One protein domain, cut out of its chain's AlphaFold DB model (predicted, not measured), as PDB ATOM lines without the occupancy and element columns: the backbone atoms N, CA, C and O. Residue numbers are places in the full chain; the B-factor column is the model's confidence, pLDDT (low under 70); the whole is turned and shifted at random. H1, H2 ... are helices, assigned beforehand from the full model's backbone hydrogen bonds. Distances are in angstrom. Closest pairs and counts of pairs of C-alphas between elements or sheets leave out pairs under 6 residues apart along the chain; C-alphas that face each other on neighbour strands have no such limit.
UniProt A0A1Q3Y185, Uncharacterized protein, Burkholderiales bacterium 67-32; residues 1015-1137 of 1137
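AT A GLANCE: This is residues 1015 to 1137 of the 1137 residues of an uncharacterized protein of Burkholderiales bacterium 67-32 (UniProt A0A1Q3Y185). An elongated, loosely built model of helices: at one end H1 and H8 lie side by side and run opposite ways, and at the other end the long helices H3 and H5 cross as an X, with short H4 joining them at the far tip. H2 and H6 lie between these two ends, and H7 turns the chain from H6 back to H8. The printed part has 123 residues with eight named helices, H1 to H8 in order along the chain, and no named strand; its class is all helix. The whole is loose, with a radius of gyration of the C-alphas of 17.2 A, and the C-alphas span 53 by 31 by 21 A.

IN THESE COORDINATES: H1, residues 1017 to 1031, begins at C-alpha 1017 (-5.411, -2.305, 6.955) and is 20.6 A long. H2 is residues 1036 to 1040. H3, residues 1043 to 1063, is the longest helix by residues, 30.0 A from first to last C-alpha, and ends at C-alpha 1063 (-10.017, -48.888, 3.147). H4 is residues 1065 to 1068. H5, residues 1071 to 1088, is 25.4 A long. H6 is residues 1090 to 1100, 14.7 A, and H7 is residues 1104 to 1111. H8, residues 1116 to 1134, is 26.4 A long and ends at C-alpha 1134 (2.169, -1.549, 8.821).

HOW THE PARTS SIT: H1 and H8 touch at a shallow tilt of 29 degrees, opposite ways; their closest C-alphas, Arg 1031 and Arg 1120, are 4.7 A apart. H1 and H2 only just touch, only at the corner, with 3 pairs of C-alphas within 8 A, the closest Leu 1029 and Ala 1038 at 6.1 A. H3 is the hub, touching H2, H4, H5 and H6, the first two only at the corner. With residues 1049 to 1057 alone it touches H5 at a steep tilt of 62 degrees, opposite ways, closest at the C-alphas of Val 1053 and Arg 1082, 5.8 A. With residues 1045 to 1049 alone it touches H6 at a steep tilt of 52 degrees, closest at the C-alphas of Phe 1045 and Tyr 1097, 6.8 A. H6 and H7 only just touch, only at the corner, with 3 pairs of C-alphas within 8 A. H7 and H8 are close but not clearly touching, and H3 and H8 are apart. Every O i to N i+4 pair is within hydrogen-bond range in H2, H3 and H5, against 10 of 11 in H1, 6 of 7 in H6, 2 of 4 in H7 and 12 of 15 in H8; H4 is too short for such a pair.

THE WHOLE: The two C-alphas farthest apart, Asp 1066 and Ala 1136, are 55.3 A apart. The printed part has no cut, ends at the chain's last residue, and has no long link. Its mean pLDDT is 78.9, with residues 1032 to 1034, 1115 to 1117 and 1133 to 1137 under 70.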
ATOM      1  N   TYR A1015      -7.518  -0.844  -0.352       80.62
ATOM      2  CA  TYR A1015      -7.468  -1.878   0.688       80.62
ATOM      3  C   TYR A1015      -7.314  -1.271   2.094       80.62
ATOM      4  O   TYR A1015      -6.334  -0.586   2.390       80.62
ATOM      5  N   SER A1016      -8.257  -1.592   2.983       83.38
ATOM      6  CA  SER A1016      -8.149  -1.303   4.420       83.38
ATOM      7  C   SER A1016      -6.989  -2.073   5.066       83.38
ATOM      8  O   SER A1016      -6.576  -3.111   4.551       83.38
ATOM      9  N   ALA A1017      -6.504  -1.635   6.235       78.19
ATOM     10  CA  ALA A1017      -5.411  -2.305   6.955       78.19
ATOM     11  C   ALA A1017      -5.654  -3.817   7.172       78.19
ATOM     12  O   ALA A1017      -4.747  -4.628   6.998       78.19
ATOM     13  N   GLY A1018      -6.899  -4.231   7.446       76.69
ATOM     14  CA  GLY A1018      -7.263  -5.652   7.542       76.69
ATOM     15  C   GLY A1018      -7.140  -6.414   6.214       76.69
ATOM     16  O   GLY A1018      -6.705  -7.561   6.204       76.69
ATOM     17  N   GLN A1019      -7.457  -5.773   5.084       80.62
ATOM     18  CA  GLN A1019      -7.280  -6.349   3.745       80.62
ATOM     19  C   GLN A1019      -5.811  -6.343   3.303       80.62
ATOM     20  O   GLN A1019      -5.379  -7.314   2.688       80.62
ATOM     21  N   LYS A1020      -5.023  -5.317   3.663       81.75
ATOM     22  CA  LYS A1020      -3.560  -5.314   3.489       81.75
ATOM     23  C   LYS A1020      -2.914  -6.457   4.275       81.75
ATOM     24  O   LYS A1020      -2.126  -7.205   3.712       81.75
ATOM     25  N   GLN A1021      -3.300  -6.659   5.538       79.94
ATOM     26  CA  GLN A1021      -2.765  -7.744   6.366       79.94
ATOM     27  C   GLN A1021      -3.248  -9.138   5.911       79.94
ATOM     28  O   GLN A1021      -2.509 -10.110   6.051       79.94
ATOM     29  N   SER A1022      -4.454  -9.250   5.344       80.50
ATOM     30  CA  SER A1022      -4.929 -10.471   4.671       80.50
ATOM     31  C   SER A1022      -4.068 -10.790   3.443       80.50
ATOM     32  O   SER A1022      -3.479 -11.868   3.361       80.50
ATOM     33  N   LEU A1023      -3.895  -9.809   2.552       82.94
ATOM     34  CA  LEU A1023      -3.060  -9.917   1.358       82.94
ATOM     35  C   LEU A1023      -1.606 -10.258   1.700       82.94
ATOM     36  O   LEU A1023      -1.020 -11.114   1.050       82.94
ATOM     37  N   LEU A1024      -1.027  -9.636   2.731       82.44
ATOM     38  CA  LEU A1024       0.336  -9.912   3.191       82.44
ATOM     39  C   LEU A1024       0.519 -11.398   3.536       82.44
ATOM     40  O   LEU A1024       1.532 -11.984   3.164       82.44
ATOM     41  N   ARG A1025      -0.466 -12.041   4.174       79.25
ATOM     42  CA  ARG A1025      -0.402 -13.477   4.506       79.25
ATOM     43  C   ARG A1025      -0.557 -14.363   3.258       79.25
ATOM     44  O   ARG A1025       0.228 -15.293   3.082       79.25
ATOM     45  N   ASP A1026      -1.485 -14.027   2.358       78.81
ATOM     46  CA  ASP A1026      -1.639 -14.674   1.038       78.81
ATOM     47  C   ASP A1026      -0.372 -14.514   0.158       78.81
ATOM     48  O   ASP A1026      -0.063 -15.372  -0.672       78.81
ATOM     49  N   LEU A1027       0.394 -13.432   0.333       80.12
ATOM     50  CA  LEU A1027       1.688 -13.199  -0.318       80.12
ATOM     51  C   LEU A1027       2.829 -13.971   0.366       80.12
ATOM     52  O   LEU A1027       3.689 -14.518  -0.324       80.12
ATOM     53  N   VAL A1028       2.836 -14.080   1.697       78.19
ATOM     54  CA  VAL A1028       3.818 -14.894   2.436       78.19
ATOM     55  C   VAL A1028       3.745 -16.367   2.012       78.19
ATOM     56  O   VAL A1028       4.795 -16.966   1.784       78.19
ATOM     57  N   LEU A1029       2.547 -16.923   1.777       77.00
ATOM     58  CA  LEU A1029       2.389 -18.251   1.154       77.00
ATOM     59  C   LEU A1029       3.066 -18.341  -0.229       77.00
ATOM     60  O   LEU A1029       3.748 -19.319  -0.535       77.00
ATOM     61  N   GLN A1030       2.928 -17.307  -1.063       73.75
ATOM     62  CA  GLN A1030       3.482 -17.269  -2.424       73.75
ATOM     63  C   GLN A1030       5.008 -17.124  -2.488       73.75
ATOM     64  O   GLN A1030       5.608 -17.501  -3.497       73.75
ATOM     65  N   ARG A1031       5.647 -16.588  -1.443       72.12
ATOM     66  CA  ARG A1031       7.109 -16.416  -1.363       72.12
ATOM     67  C   ARG A1031       7.857 -17.756  -1.283       72.12
ATOM     68  O   ARG A1031       9.007 -17.837  -1.721       72.12
ATOM     69  N   GLY A1032       7.192 -18.795  -0.773       60.22
ATOM     70  CA  GLY A1032       7.819 -20.008  -0.252       60.22
ATOM     71  C   GLY A1032       8.346 -19.760   1.169       60.22
ATOM     72  O   GLY A1032       8.888 -18.695   1.452       60.22
ATOM     73  N   GLU A1033       8.199 -20.684   2.113       56.34
ATOM     74  CA  GLU A1033       7.887 -22.117   1.984       56.34
ATOM     75  C   GLU A1033       6.469 -22.483   2.474       56.34
ATOM     76  O   GLU A1033       5.957 -21.871   3.412       56.34
ATOM     77  N   MET A1034       5.873 -23.555   1.926       68.38
ATOM     78  CA  MET A1034       4.573 -24.127   2.355       68.38
ATOM     79  C   MET A1034       4.660 -24.894   3.692       68.38
ATOM     80  O   MET A1034       4.141 -25.997   3.847       68.38
ATOM     81  N   THR A1035       5.359 -24.321   4.670       70.12
ATOM     82  CA  THR A1035       5.472 -24.882   6.021       70.12
ATOM     83  C   THR A1035       4.128 -24.857   6.746       70.12
ATOM     84  O   THR A1035       3.297 -23.980   6.498       70.12
ATOM     85  N   GLU A1036       3.949 -25.756   7.721       70.56
ATOM     86  CA  GLU A1036       2.785 -25.763   8.623       70.56
ATOM     87  C   GLU A1036       2.501 -24.355   9.181       70.56
ATOM     88  O   GLU A1036       1.373 -23.884   9.113       70.56
ATOM     89  N   ARG A1037       3.546 -23.623   9.600       72.81
ATOM     90  CA  ARG A1037       3.441 -22.248  10.125       72.81
ATOM     91  C   ARG A1037       2.921 -21.223   9.114       72.81
ATOM     92  O   ARG A1037       2.210 -20.308   9.517       72.81
ATOM     93  N   ALA A1038       3.289 -21.344   7.838       70.69
ATOM     94  CA  ALA A1038       2.817 -20.437   6.793       70.69
ATOM     95  C   ALA A1038       1.345 -20.716   6.449       70.69
ATOM     96  O   ALA A1038       0.545 -19.788   6.360       70.69
ATOM     97  N   VAL A1039       0.968 -21.996   6.350       76.50
ATOM     98  CA  VAL A1039      -0.424 -22.421   6.129       76.50
ATOM     99  C   VAL A1039      -1.315 -22.037   7.314       76.50
ATOM    100  O   VAL A1039      -2.381 -21.460   7.116       76.50
ATOM    101  N   ASP A1040      -0.859 -22.256   8.550       76.06
ATOM    102  CA  ASP A1040      -1.587 -21.880   9.767       76.06
ATOM    103  C   ASP A1040      -1.769 -20.352   9.933       76.06
ATOM    104  O   ASP A1040      -2.645 -19.924  10.687       76.06
ATOM    105  N   ALA A1041      -1.005 -19.518   9.214       72.00
ATOM    106  CA  ALA A1041      -1.150 -18.058   9.230       72.00
ATOM    107  C   ALA A1041      -2.326 -17.530   8.375       72.00
ATOM    108  O   ALA A1041      -2.761 -16.388   8.588       72.00
ATOM    109  N   VAL A1042      -2.855 -18.345   7.448       78.12
ATOM    110  CA  VAL A1042      -3.986 -18.030   6.552       78.12
ATOM    111  C   VAL A1042      -5.170 -18.959   6.874       78.12
ATOM    112  O   VAL A1042      -5.251 -20.063   6.334       78.12
ATOM    113  N   PRO A1043      -6.125 -18.544   7.734       77.62
ATOM    114  CA  PRO A1043      -7.186 -19.429   8.227       77.62
ATOM    115  C   PRO A1043      -8.063 -20.059   7.136       77.62
ATOM    116  O   PRO A1043      -8.447 -21.217   7.261       77.62
ATOM    117  N   ALA A1044      -8.347 -19.328   6.051       78.38
ATOM    118  CA  ALA A1044      -9.158 -19.833   4.941       78.38
ATOM    119  C   ALA A1044      -8.448 -20.951   4.153       78.38
ATOM    120  O   ALA A1044      -9.068 -21.953   3.804       78.38
ATOM    121  N   PHE A1045      -7.137 -20.818   3.926       81.81
ATOM    122  CA  PHE A1045      -6.344 -21.849   3.258       81.81
ATOM    123  C   PHE A1045      -6.082 -23.048   4.179       81.81
ATOM    124  O   PHE A1045      -6.235 -24.196   3.764       81.81
ATOM    125  N   LYS A1046      -5.797 -22.791   5.465       85.19
ATOM    126  CA  LYS A1046      -5.744 -23.821   6.510       85.19
ATOM    127  C   LYS A1046      -7.004 -24.690   6.514       85.19
ATOM    128  O   LYS A1046      -6.882 -25.910   6.550       85.19
ATOM    129  N   GLN A1047      -8.191 -24.083   6.453       85.12
ATOM    130  CA  GLN A1047      -9.452 -24.827   6.444       85.12
ATOM    131  C   GLN A1047      -9.548 -25.770   5.235       85.12
ATOM    132  O   GLN A1047      -9.888 -26.932   5.420       85.12
ATOM    133  N   GLN A1048      -9.174 -25.328   4.029       84.81
ATOM    134  CA  GLN A1048      -9.156 -26.195   2.838       84.81
ATOM    135  C   GLN A1048      -8.178 -27.374   2.989       84.81
ATOM    136  O   GLN A1048      -8.516 -28.511   2.657       84.81
ATOM    137  N   VAL A1049      -6.987 -27.135   3.554       85.62
ATOM    138  CA  VAL A1049      -6.010 -28.195   3.863       85.62
ATOM    139  C   VAL A1049      -6.573 -29.180   4.894       85.62
ATOM    140  O   VAL A1049      -6.455 -30.391   4.719       85.62
ATOM    141  N   GLU A1050      -7.218 -28.696   5.958       87.81
ATOM    142  CA  GLU A1050      -7.808 -29.546   6.998       87.81
ATOM    143  C   GLU A1050      -9.047 -30.309   6.501       87.81
ATOM    144  O   GLU A1050      -9.228 -31.471   6.862       87.81
ATOM    145  N   GLU A1051      -9.866 -29.732   5.621       89.06
ATOM    146  CA  GLU A1051     -10.966 -30.426   4.942       89.06
ATOM    147  C   GLU A1051     -10.448 -31.551   4.034       89.06
ATOM    148  O   GLU A1051     -10.943 -32.677   4.127       89.06
ATOM    149  N   ARG A1052      -9.388 -31.305   3.249       89.38
ATOM    150  CA  ARG A1052      -8.739 -32.325   2.404       89.38
ATOM    151  C   ARG A1052      -8.078 -33.444   3.220       89.38
ATOM    152  O   ARG A1052      -8.181 -34.617   2.862       89.38
ATOM    153  N   VAL A1053      -7.448 -33.116   4.350       90.56
ATOM    154  CA  VAL A1053      -6.914 -34.116   5.296       90.56
ATOM    155  C   VAL A1053      -8.043 -34.945   5.915       90.56
ATOM    156  O   VAL A1053      -7.919 -36.164   6.013       90.56
ATOM    157  N   ASN A1054      -9.166 -34.322   6.285       88.38
ATOM    158  CA  ASN A1054     -10.346 -35.030   6.788       88.38
ATOM    159  C   ASN A1054     -11.015 -35.906   5.714       88.38
ATOM    160  O   ASN A1054     -11.560 -36.958   6.043       88.38
ATOM    161  N   GLU A1055     -10.967 -35.517   4.440       90.69
ATOM    162  CA  GLU A1055     -11.407 -36.347   3.316       90.69
ATOM    163  C   GLU A1055     -10.533 -37.599   3.172       90.69
ATOM    164  O   GLU A1055     -11.061 -38.708   3.284       90.69
ATOM    165  N   LYS A1056      -9.203 -37.448   3.068       88.19
ATOM    166  CA  LYS A1056      -8.268 -38.591   3.037       88.19
ATOM    167  C   LYS A1056      -8.372 -39.478   4.281       88.19
ATOM    168  O   LYS A1056      -8.236 -40.696   4.184       88.19
ATOM    169  N   LEU A1057      -8.658 -38.903   5.452       88.69
ATOM    170  CA  LEU A1057      -8.890 -39.669   6.680       88.69
ATOM    171  C   LEU A1057     -10.165 -40.525   6.578       88.69
ATOM    172  O   LEU A1057     -10.127 -41.694   6.944       88.69
ATOM    173  N   ARG A1058     -11.262 -39.994   6.015       87.38
ATOM    174  CA  ARG A1058     -12.501 -40.757   5.745       87.38
ATOM    175  C   ARG A1058     -12.319 -41.821   4.660       87.38
ATOM    176  O   ARG A1058     -13.030 -42.823   4.670       87.38
ATOM    177  N   GLU A1059     -11.416 -41.614   3.706       88.50
ATOM    178  CA  GLU A1059     -11.022 -42.647   2.741       88.50
ATOM    179  C   GLU A1059     -10.242 -43.770   3.436       88.50
ATOM    180  O   GLU A1059     -10.609 -44.935   3.295       88.50
ATOM    181  N   LEU A1060      -9.261 -43.424   4.278       87.44
ATOM    182  CA  LEU A1060      -8.490 -44.380   5.078       87.44
ATOM    183  C   LEU A1060      -9.373 -45.177   6.057       87.44
ATOM    184  O   LEU A1060      -9.166 -46.374   6.234       87.44
ATOM    185  N   GLU A1061     -10.400 -44.552   6.644       87.25
ATOM    186  CA  GLU A1061     -11.417 -45.230   7.465       87.25
ATOM    187  C   GLU A1061     -12.247 -46.264   6.682       87.25
ATOM    188  O   GLU A1061     -12.749 -47.217   7.277       87.25
ATOM    189  N   ARG A1062     -12.398 -46.096   5.360       85.88
ATOM    190  CA  ARG A1062     -13.126 -47.035   4.486       85.88
ATOM    191  C   ARG A1062     -12.239 -48.158   3.951       85.88
ATOM    192  O   ARG A1062     -12.754 -49.248   3.719       85.88
ATOM    193  N   THR A1063     -10.950 -47.901   3.719       87.38
ATOM    194  CA  THR A1063     -10.017 -48.888   3.147       87.38
ATOM    195  C   THR A1063      -9.275 -49.701   4.206       87.38
ATOM    196  O   THR A1063      -9.162 -50.913   4.062       87.38
ATOM    197  N   ASP A1064      -8.802 -49.059   5.277       83.75
ATOM    198  CA  ASP A1064      -7.972 -49.650   6.333       83.75
ATOM    199  C   ASP A1064      -8.466 -49.232   7.742       83.75
ATOM    200  O   ASP A1064      -7.739 -48.561   8.488       83.75
ATOM    201  N   PRO A1065      -9.685 -49.623   8.167       81.88
ATOM    202  CA  PRO A1065     -10.285 -49.161   9.425       81.88
ATOM    203  C   PRO A1065      -9.430 -49.442  10.674       81.88
ATOM    204  O   PRO A1065      -9.438 -48.652  11.620       81.88
ATOM    205  N   ASP A1066      -8.627 -50.514  10.678       78.56
ATOM    206  CA  ASP A1066      -7.705 -50.823  11.779       78.56
ATOM    207  C   ASP A1066      -6.637 -49.735  12.011       78.56
ATOM    208  O   ASP A1066      -6.211 -49.532  13.149       78.56
ATOM    209  N   LYS A1067      -6.253 -48.963  10.980       76.56
ATOM    210  CA  LYS A1067      -5.277 -47.860  11.104       76.56
ATOM    211  C   LYS A1067      -5.840 -46.634  11.835       76.56
ATOM    212  O   LYS A1067      -5.059 -45.795  12.276       76.56
ATOM    213  N   VAL A1068      -7.165 -46.536  11.985       79.88
ATOM    214  CA  VAL A1068      -7.882 -45.379  12.569       79.88
ATOM    215  C   VAL A1068      -8.670 -45.773  13.839       79.88
ATOM    216  O   VAL A1068      -9.366 -44.963  14.446       79.88
ATOM    217  N   ARG A1069      -8.524 -47.028  14.289       76.62
ATOM    218  CA  ARG A1069      -9.365 -47.725  15.282       76.62
ATOM    219  C   ARG A1069      -9.378 -47.156  16.710       76.62
ATOM    220  O   ARG A1069     -10.217 -47.555  17.514       76.62
ATOM    221  N   THR A1070      -8.471 -46.244  17.053       82.62
ATOM    222  CA  THR A1070      -8.441 -45.555  18.359       82.62
ATOM    223  C   THR A1070      -8.208 -44.058  18.171       82.62
ATOM    224  O   THR A1070      -7.643 -43.646  17.160       82.62
ATOM    225  N   ALA A1071      -8.608 -43.235  19.145       79.75
ATOM    226  CA  ALA A1071      -8.489 -41.775  19.055       79.75
ATOM    227  C   ALA A1071      -7.045 -41.300  18.797       79.75
ATOM    228  O   ALA A1071      -6.832 -40.378  18.012       79.75
ATOM    229  N   ASP A1072      -6.051 -41.959  19.395       77.81
ATOM    230  CA  ASP A1072      -4.647 -41.576  19.232       77.81
ATOM    231  C   ASP A1072      -4.047 -42.100  17.921       77.81
ATOM    232  O   ASP A1072      -3.243 -41.407  17.301       77.81
ATOM    233  N   HIS A1073      -4.510 -43.253  17.418       80.56
ATOM    234  CA  HIS A1073      -4.189 -43.684  16.051       80.56
ATOM    235  C   HIS A1073      -4.817 -42.740  15.014       80.56
ATOM    236  O   HIS A1073      -4.144 -42.353  14.064       80.56
ATOM    237  N   ARG A1074      -6.065 -42.294  15.226       83.56
ATOM    238  CA  ARG A1074      -6.734 -41.295  14.378       83.56
ATOM    239  C   ARG A1074      -5.935 -39.994  14.306       83.56
ATOM    240  O   ARG A1074      -5.699 -39.510  13.205       83.56
ATOM    241  N   ARG A1075      -5.480 -39.467  15.450       83.38
ATOM    242  CA  ARG A1075      -4.612 -38.276  15.523       83.38
ATOM    243  C   ARG A1075      -3.289 -38.488  14.786       83.38
ATOM    244  O   ARG A1075      -2.961 -37.705  13.905       83.38
ATOM    245  N   ALA A1076      -2.579 -39.582  15.066       83.19
ATOM    246  CA  ALA A1076      -1.306 -39.877  14.410       83.19
ATOM    247  C   ALA A1076      -1.443 -40.020  12.879       83.19
ATOM    248  O   ALA A1076      -0.596 -39.527  12.138       83.19
ATOM    249  N   GLN A1077      -2.521 -40.644  12.385       86.12
ATOM    250  CA  GLN A1077      -2.801 -40.687  10.945       86.12
ATOM    251  C   GLN A1077      -3.208 -39.318  10.390       86.12
ATOM    252  O   GLN A1077      -2.790 -38.980   9.289       86.12
ATOM    253  N   GLN A1078      -3.960 -38.505  11.135       87.62
ATOM    254  CA  GLN A1078      -4.310 -37.139  10.734       87.62
ATOM    255  C   GLN A1078      -3.062 -36.249  10.588       87.62
ATOM    256  O   GLN A1078      -2.945 -35.542   9.590       87.62
ATOM    257  N   ASP A1079      -2.098 -36.340  11.507       85.25
ATOM    258  CA  ASP A1079      -0.823 -35.609  11.436       85.25
ATOM    259  C   ASP A1079       0.067 -36.097  10.278       85.25
ATOM    260  O   ASP A1079       0.689 -35.294   9.579       85.25
ATOM    261  N   ASN A1080       0.108 -37.412  10.032       86.69
ATOM    262  CA  ASN A1080       0.831 -37.988   8.895       86.69
ATOM    263  C   ASN A1080       0.196 -37.584   7.552       86.69
ATOM    264  O   ASN A1080       0.909 -37.202   6.626       86.69
ATOM    265  N   LEU A1081      -1.138 -37.610   7.454       87.69
ATOM    266  CA  LEU A1081      -1.880 -37.159   6.275       87.69
ATOM    267  C   LEU A1081      -1.733 -35.648   6.056       87.69
ATOM    268  O   LEU A1081      -1.573 -35.232   4.913       87.69
ATOM    269  N   ARG A1082      -1.709 -34.831   7.120       86.81
ATOM    270  CA  ARG A1082      -1.400 -33.391   7.043       86.81
ATOM    271  C   ARG A1082      -0.024 -33.166   6.421       86.81
ATOM    272  O   ARG A1082       0.084 -32.396   5.473       86.81
ATOM    273  N   LYS A1083       1.001 -33.893   6.869       86.19
ATOM    274  CA  LYS A1083       2.358 -33.811   6.300       86.19
ATOM    275  C   LYS A1083       2.430 -34.292   4.850       86.19
ATOM    276  O   LYS A1083       3.078 -33.636   4.044       86.19
ATOM    277  N   ALA A1084       1.727 -35.368   4.492       85.12
ATOM    278  CA  ALA A1084       1.648 -35.837   3.106       85.12
ATOM    279  C   ALA A1084       0.950 -34.815   2.187       85.12
ATOM    280  O   ALA A1084       1.470 -34.473   1.130       85.12
ATOM    281  N   VAL A1085      -0.183 -34.247   2.614       86.06
ATOM    282  CA  VAL A1085      -0.900 -33.192   1.875       86.06
ATOM    283  C   VAL A1085      -0.039 -31.928   1.724       86.06
ATOM    284  O   VAL A1085      -0.033 -31.334   0.648       86.06
ATOM    285  N   LEU A1086       0.738 -31.555   2.748       83.44
ATOM    286  CA  LEU A1086       1.696 -30.441   2.692       83.44
ATOM    287  C   LEU A1086       2.944 -30.718   1.831       83.44
ATOM    288  O   LEU A1086       3.581 -29.769   1.383       83.44
ATOM    289  N   ALA A1087       3.285 -31.981   1.568       79.12
ATOM    290  CA  ALA A1087       4.373 -32.348   0.662       79.12
ATOM    291  C   ALA A1087       3.912 -32.476  -0.804       79.12
ATOM    292  O   ALA A1087       4.634 -32.066  -1.709       79.12
ATOM    293  N   GLU A1088       2.721 -33.037  -1.042       80.62
ATOM    294  CA  GLU A1088       2.282 -33.485  -2.374       80.62
ATOM    295  C   GLU A1088       1.183 -32.611  -3.006       80.62
ATOM    296  O   GLU A1088       1.218 -32.357  -4.209       80.62
ATOM    297  N   GLU A1089       0.192 -32.151  -2.232       82.94
ATOM    298  CA  GLU A1089      -1.036 -31.537  -2.777       82.94
ATOM    299  C   GLU A1089      -1.129 -30.019  -2.549       82.94
ATOM    300  O   GLU A1089      -1.780 -29.318  -3.329       82.94
ATOM    301  N   VAL A1090      -0.471 -29.478  -1.516       81.94
ATOM    302  CA  VAL A1090      -0.648 -28.078  -1.082       81.94
ATOM    303  C   VAL A1090      -0.307 -27.048  -2.159       81.94
ATOM    304  O   VAL A1090      -0.967 -26.017  -2.221       81.94
ATOM    305  N   ALA A1091       0.656 -27.316  -3.045       72.75
ATOM    306  CA  ALA A1091       1.000 -26.395  -4.129       72.75
ATOM    307  C   ALA A1091      -0.150 -26.241  -5.145       72.75
ATOM    308  O   ALA A1091      -0.496 -25.122  -5.523       72.75
ATOM    309  N   ALA A1092      -0.792 -27.352  -5.523       78.38
ATOM    310  CA  ALA A1092      -1.943 -27.346  -6.424       78.38
ATOM    311  C   ALA A1092      -3.187 -26.748  -5.745       78.38
ATOM    312  O   ALA A1092      -3.865 -25.905  -6.334       78.38
ATOM    313  N   MET A1093      -3.441 -27.111  -4.481       80.62
ATOM    314  CA  MET A1093      -4.512 -26.496  -3.688       80.62
ATOM    315  C   MET A1093      -4.294 -24.992  -3.501       80.62
ATOM    316  O   MET A1093      -5.260 -24.243  -3.504       80.62
ATOM    317  N   HIS A1094      -3.050 -24.527  -3.376       77.62
ATOM    318  CA  HIS A1094      -2.728 -23.109  -3.246       77.62
ATOM    319  C   HIS A1094      -2.972 -22.331  -4.546       77.62
ATOM    320  O   HIS A1094      -3.566 -21.257  -4.505       77.62
ATOM    321  N   ASP A1095      -2.593 -22.862  -5.713       72.38
ATOM    322  CA  ASP A1095      -2.920 -22.207  -6.988       72.38
ATOM    323  C   ASP A1095      -4.431 -22.225  -7.294       72.38
ATOM    324  O   ASP A1095      -4.923 -21.320  -7.971       72.38
ATOM    325  N   GLN A1096      -5.189 -23.185  -6.749       78.44
ATOM    326  CA  GLN A1096      -6.657 -23.162  -6.742       78.44
ATOM    327  C   GLN A1096      -7.212 -22.148  -5.721       78.44
ATOM    328  O   GLN A1096      -8.101 -21.365  -6.055       78.44
ATOM    329  N   TYR A1097      -6.646 -22.085  -4.512       80.88
ATOM    330  CA  TYR A1097      -6.994 -21.101  -3.484       80.88
ATOM    331  C   TYR A1097      -6.805 -19.674  -4.003       80.88
ATOM    332  O   TYR A1097      -7.724 -18.869  -3.884       80.88
ATOM    333  N   LEU A1098      -5.697 -19.377  -4.690       73.31
ATOM    334  CA  LEU A1098      -5.431 -18.075  -5.318       73.31
ATOM    335  C   LEU A1098      -6.403 -17.706  -6.453       73.31
ATOM    336  O   LEU A1098      -6.471 -16.533  -6.810       73.31
ATOM    337  N   GLN A1099      -7.159 -18.660  -7.008       77.62
ATOM    338  CA  GLN A1099      -8.271 -18.385  -7.932       77.62
ATOM    339  C   GLN A1099      -9.588 -18.098  -7.193       77.62
ATOM    340  O   GLN A1099     -10.455 -17.421  -7.737       77.62
ATOM    341  N   SER A1100      -9.726 -18.577  -5.952       75.31
ATOM    342  CA  SER A1100     -10.880 -18.334  -5.068       75.31
ATOM    343  C   SER A1100     -10.680 -17.212  -4.033       75.31
ATOM    344  O   SER A1100     -11.642 -16.794  -3.391       75.31
ATOM    345  N   SER A1101      -9.444 -16.741  -3.839       77.50
ATOM    346  CA  SER A1101      -9.077 -15.747  -2.824       77.50
ATOM    347  C   SER A1101      -9.735 -14.391  -3.118       77.50
ATOM    348  O   SER A1101      -9.797 -13.984  -4.282       77.50
ATOM    349  N   PRO A1102     -10.142 -13.613  -2.093       73.12
ATOM    350  CA  PRO A1102     -10.597 -12.227  -2.271       73.12
ATOM    351  C   PRO A1102      -9.527 -11.301  -2.882       73.12
ATOM    352  O   PRO A1102      -9.820 -10.157  -3.226       73.12
ATOM    353  N   HIS A1103      -8.288 -11.779  -3.018       81.00
ATOM    354  CA  HIS A1103      -7.171 -11.073  -3.636       81.00
ATOM    355  C   HIS A1103      -6.871 -11.541  -5.076       81.00
ATOM    356  O   HIS A1103      -5.989 -10.976  -5.724       81.00
ATOM    357  N   ALA A1104      -7.614 -12.521  -5.612       76.94
ATOM    358  CA  ALA A1104      -7.405 -13.104  -6.942       76.94
ATOM    359  C   ALA A1104      -7.384 -12.053  -8.069       76.94
ATOM    360  O   ALA A1104      -6.461 -12.040  -8.886       76.94
ATOM    361  N   GLU A1105      -8.351 -11.127  -8.078       77.38
ATOM    362  CA  GLU A1105      -8.467 -10.056  -9.085       77.38
ATOM    363  C   GLU A1105      -7.264  -9.100  -9.111       77.38
ATOM    364  O   GLU A1105      -6.974  -8.503 -10.144       77.38
ATOM    365  N   LEU A1106      -6.558  -8.960  -7.985       81.19
ATOM    366  CA  LEU A1106      -5.391  -8.091  -7.842       81.19
ATOM    367  C   LEU A1106      -4.097  -8.851  -8.150       81.19
ATOM    368  O   LEU A1106      -3.233  -8.359  -8.872       81.19
ATOM    369  N   VAL A1107      -3.962 -10.062  -7.606       80.19
ATOM    370  CA  VAL A1107      -2.712 -10.826  -7.640       80.19
ATOM    371  C   VAL A1107      -2.533 -11.568  -8.964       80.19
ATOM    372  O   VAL A1107      -1.434 -11.552  -9.516       80.19
ATOM    373  N   LEU A1108      -3.581 -12.192  -9.518       78.25
ATOM    374  CA  LEU A1108      -3.453 -13.009 -10.732       78.25
ATOM    375  C   LEU A1108      -3.029 -12.206 -11.976       78.25
ATOM    376  O   LEU A1108      -2.145 -12.691 -12.688       78.25
ATOM    377  N   PRO A1109      -3.544 -10.987 -12.254       77.56
ATOM    378  CA  PRO A1109      -3.085 -10.208 -13.404       77.56
ATOM    379  C   PRO A1109      -1.599  -9.849 -13.326       77.56
ATOM    380  O   PRO A1109      -0.920  -9.869 -14.353       77.56
ATOM    381  N   VAL A1110      -1.074  -9.579 -12.126       75.31
ATOM    382  CA  VAL A1110       0.348  -9.263 -11.909       75.31
ATOM    383  C   VAL A1110       1.197 -10.540 -11.963       75.31
ATOM    384  O   VAL A1110       2.150 -10.599 -12.735       75.31
ATOM    385  N   LYS A1111       0.797 -11.615 -11.267       78.25
ATOM    386  CA  LYS A1111       1.439 -12.944 -11.327       78.25
ATOM    387  C   LYS A1111       1.527 -13.481 -12.764       78.25
ATOM    388  O   LYS A1111       2.543 -14.052 -13.135       78.25
ATOM    389  N   SER A1112       0.526 -13.223 -13.615       75.00
ATOM    390  CA  SER A1112       0.507 -13.620 -15.041       75.00
ATOM    391  C   SER A1112       1.527 -12.907 -15.952       75.00
ATOM    392  O   SER A1112       1.516 -13.096 -17.174       75.00
ATOM    393  N   GLN A1113       2.371 -12.038 -15.391       70.88
ATOM    394  CA  GLN A1113       3.442 -11.331 -16.098       70.88
ATOM    395  C   GLN A1113       4.840 -11.843 -15.710       70.88
ATOM    396  O   GLN A1113       5.814 -11.417 -16.325       70.88
ATOM    397  N   PHE A1114       4.947 -12.766 -14.742       70.56
ATOM    398  CA  PHE A1114       6.224 -13.254 -14.214       70.56
ATOM    399  C   PHE A1114       6.240 -14.785 -14.025       70.56
ATOM    400  O   PHE A1114       5.262 -15.356 -13.542       70.56
ATOM    401  N   PRO A1115       7.355 -15.475 -14.320       67.19
ATOM    402  CA  PRO A1115       7.541 -16.881 -13.973       67.19
ATOM    403  C   PRO A1115       7.727 -17.071 -12.462       67.19
ATOM    404  O   PRO A1115       8.138 -16.166 -11.731       67.19
ATOM    405  N   ALA A1116       7.485 -18.293 -11.983       66.81
ATOM    406  CA  ALA A1116       7.431 -18.622 -10.555       66.81
ATOM    407  C   ALA A1116       8.748 -18.412  -9.769       66.81
ATOM    408  O   ALA A1116       8.736 -18.438  -8.540       66.81
ATOM    409  N   ASN A1117       9.894 -18.224 -10.431       69.00
ATOM    410  CA  ASN A1117      11.161 -17.832  -9.798       69.00
ATOM    411  C   ASN A1117      11.249 -16.308  -9.586       69.00
ATOM    412  O   ASN A1117      11.495 -15.877  -8.463       69.00
ATOM    413  N   VAL A1118      10.984 -15.497 -10.616       71.75
ATOM    414  CA  VAL A1118      10.967 -14.022 -10.525       71.75
ATOM    415  C   VAL A1118       9.822 -13.541  -9.630       71.75
ATOM    416  O   VAL A1118      10.008 -12.620  -8.836       71.75
ATOM    417  N   TRP A1119       8.666 -14.212  -9.688       80.25
ATOM    418  CA  TRP A1119       7.498 -13.901  -8.862       80.25
ATOM    419  C   TRP A1119       7.798 -13.951  -7.359       80.25
ATOM    420  O   TRP A1119       7.432 -13.030  -6.636       80.25
ATOM    421  N   ARG A1120       8.541 -14.960  -6.882       79.31
ATOM    422  CA  ARG A1120       8.944 -15.051  -5.464       79.31
ATOM    423  C   ARG A1120       9.797 -13.862  -5.017       79.31
ATOM    424  O   ARG A1120       9.670 -13.416  -3.879       79.31
ATOM    425  N   THR A1121      10.617 -13.309  -5.909       80.19
ATOM    426  CA  THR A1121      11.447 -12.128  -5.633       80.19
ATOM    427  C   THR A1121      10.634 -10.827  -5.654       80.19
ATOM    428  O   THR A1121      10.833  -9.981  -4.786       80.19
ATOM    429  N   VAL A1122       9.681 -10.691  -6.591       80.81
ATOM    430  CA  VAL A1122       8.674  -9.605  -6.614       80.81
ATOM    431  C   VAL A1122       7.884  -9.585  -5.302       80.81
ATOM    432  O   VAL A1122       7.845  -8.575  -4.603       80.81
ATOM    433  N   VAL A1123       7.312 -10.733  -4.933       84.31
ATOM    434  CA  VAL A1123       6.531 -10.926  -3.706       84.31
ATOM    435  C   VAL A1123       7.378 -10.646  -2.462       84.31
ATOM    436  O   VAL A1123       6.917  -9.961  -1.554       84.31
ATOM    437  N   GLY A1124       8.637 -11.095  -2.434       83.12
ATOM    438  CA  GLY A1124       9.568 -10.820  -1.337       83.12
ATOM    439  C   GLY A1124       9.830  -9.329  -1.093       83.12
ATOM    440  O   GLY A1124       9.924  -8.927   0.065       83.12
ATOM    441  N   LYS A1125       9.897  -8.508  -2.155       83.25
ATOM    442  CA  LYS A1125       9.989  -7.040  -2.045       83.25
ATOM    443  C   LYS A1125       8.660  -6.410  -1.628       83.25
ATOM    444  O   LYS A1125       8.640  -5.598  -0.713       83.25
ATOM    445  N   ALA A1126       7.550  -6.812  -2.249       83.62
ATOM    446  CA  ALA A1126       6.232  -6.254  -1.944       83.62
ATOM    447  C   ALA A1126       5.798  -6.508  -0.487       83.62
ATOM    448  O   ALA A1126       5.216  -5.625   0.136       83.62
ATOM    449  N   ILE A1127       6.133  -7.677   0.075       84.38
ATOM    450  CA  ILE A1127       5.954  -7.968   1.506       84.38
ATOM    451  C   ILE A1127       6.748  -6.970   2.357       84.38
ATOM    452  O   ILE A1127       6.164  -6.348   3.232       84.38
ATOM    453  N   ALA A1128       8.032  -6.748   2.060       83.50
ATOM    454  CA  ALA A1128       8.886  -5.863   2.855       83.50
ATOM    455  C   ALA A1128       8.441  -4.386   2.843       83.50
ATOM    456  O   ALA A1128       8.723  -3.665   3.795       83.50
ATOM    457  N   GLU A1129       7.746  -3.915   1.799       81.94
ATOM    458  CA  GLU A1129       7.134  -2.577   1.805       81.94
ATOM    459  C   GLU A1129       5.774  -2.554   2.530       81.94
ATOM    460  O   GLU A1129       5.506  -1.607   3.265       81.94
ATOM    461  N   LEU A1130       4.942  -3.600   2.404       80.94
ATOM    462  CA  LEU A1130       3.693  -3.729   3.177       80.94
ATOM    463  C   LEU A1130       3.948  -3.903   4.687       80.94
ATOM    464  O   LEU A1130       3.135  -3.461   5.495       80.94
ATOM    465  N   GLU A1131       5.063  -4.527   5.071       81.81
ATOM    466  CA  GLU A1131       5.522  -4.634   6.461       81.81
ATOM    467  C   GLU A1131       5.911  -3.252   7.012       81.81
ATOM    468  O   GLU A1131       5.389  -2.849   8.046       81.81
ATOM    469  N   LYS A1132       6.718  -2.464   6.281       80.25
ATOM    470  CA  LYS A1132       7.062  -1.081   6.677       80.25
ATOM    471  C   LYS A1132       5.852  -0.156   6.774       80.25
ATOM    472  O   LYS A1132       5.832   0.711   7.637       80.25
ATOM    473  N   GLU A1133       4.883  -0.294   5.868       64.06
ATOM    474  CA  GLU A1133       3.657   0.512   5.900       64.06
ATOM    475  C   GLU A1133       2.791   0.159   7.123       64.06
ATOM    476  O   GLU A1133       2.107   1.023   7.653       64.06
ATOM    477  N   HIS A1134       2.863  -1.087   7.611       60.19
ATOM    478  CA  HIS A1134       2.169  -1.549   8.821       60.19
ATOM    479  C   HIS A1134       2.919  -1.213  10.125       60.19
ATOM    480  O   HIS A1134       2.281  -1.027  11.154       60.19
ATOM    481  N   ASP A1135       4.248  -1.079  10.088       56.12
ATOM    482  CA  ASP A1135       5.072  -0.594  11.213       56.12
ATOM    483  C   ASP A1135       5.063   0.952  11.361       56.12
ATOM    484  O   ASP A1135       5.693   1.491  12.277       56.12
ATOM    485  N   ALA A1136       4.383   1.673  10.458       51.28
ATOM    486  CA  ALA A1136       4.320   3.140  10.413       51.28
ATOM    487  C   ALA A1136       2.948   3.749  10.796       51.28
ATOM    488  O   ALA A1136       2.874   4.973  10.939       51.28
ATOM    489  N   ASP A1137       1.909   2.917  10.966       39.84
ATOM    490  CA  ASP A1137       0.524   3.263  11.367       39.84
ATOM    491  C   ASP A1137       0.250   2.960  12.866       39.84
ATOM    492  O   ASP A1137      -0.438   3.784  13.518       39.84
TER     493      ASP A1137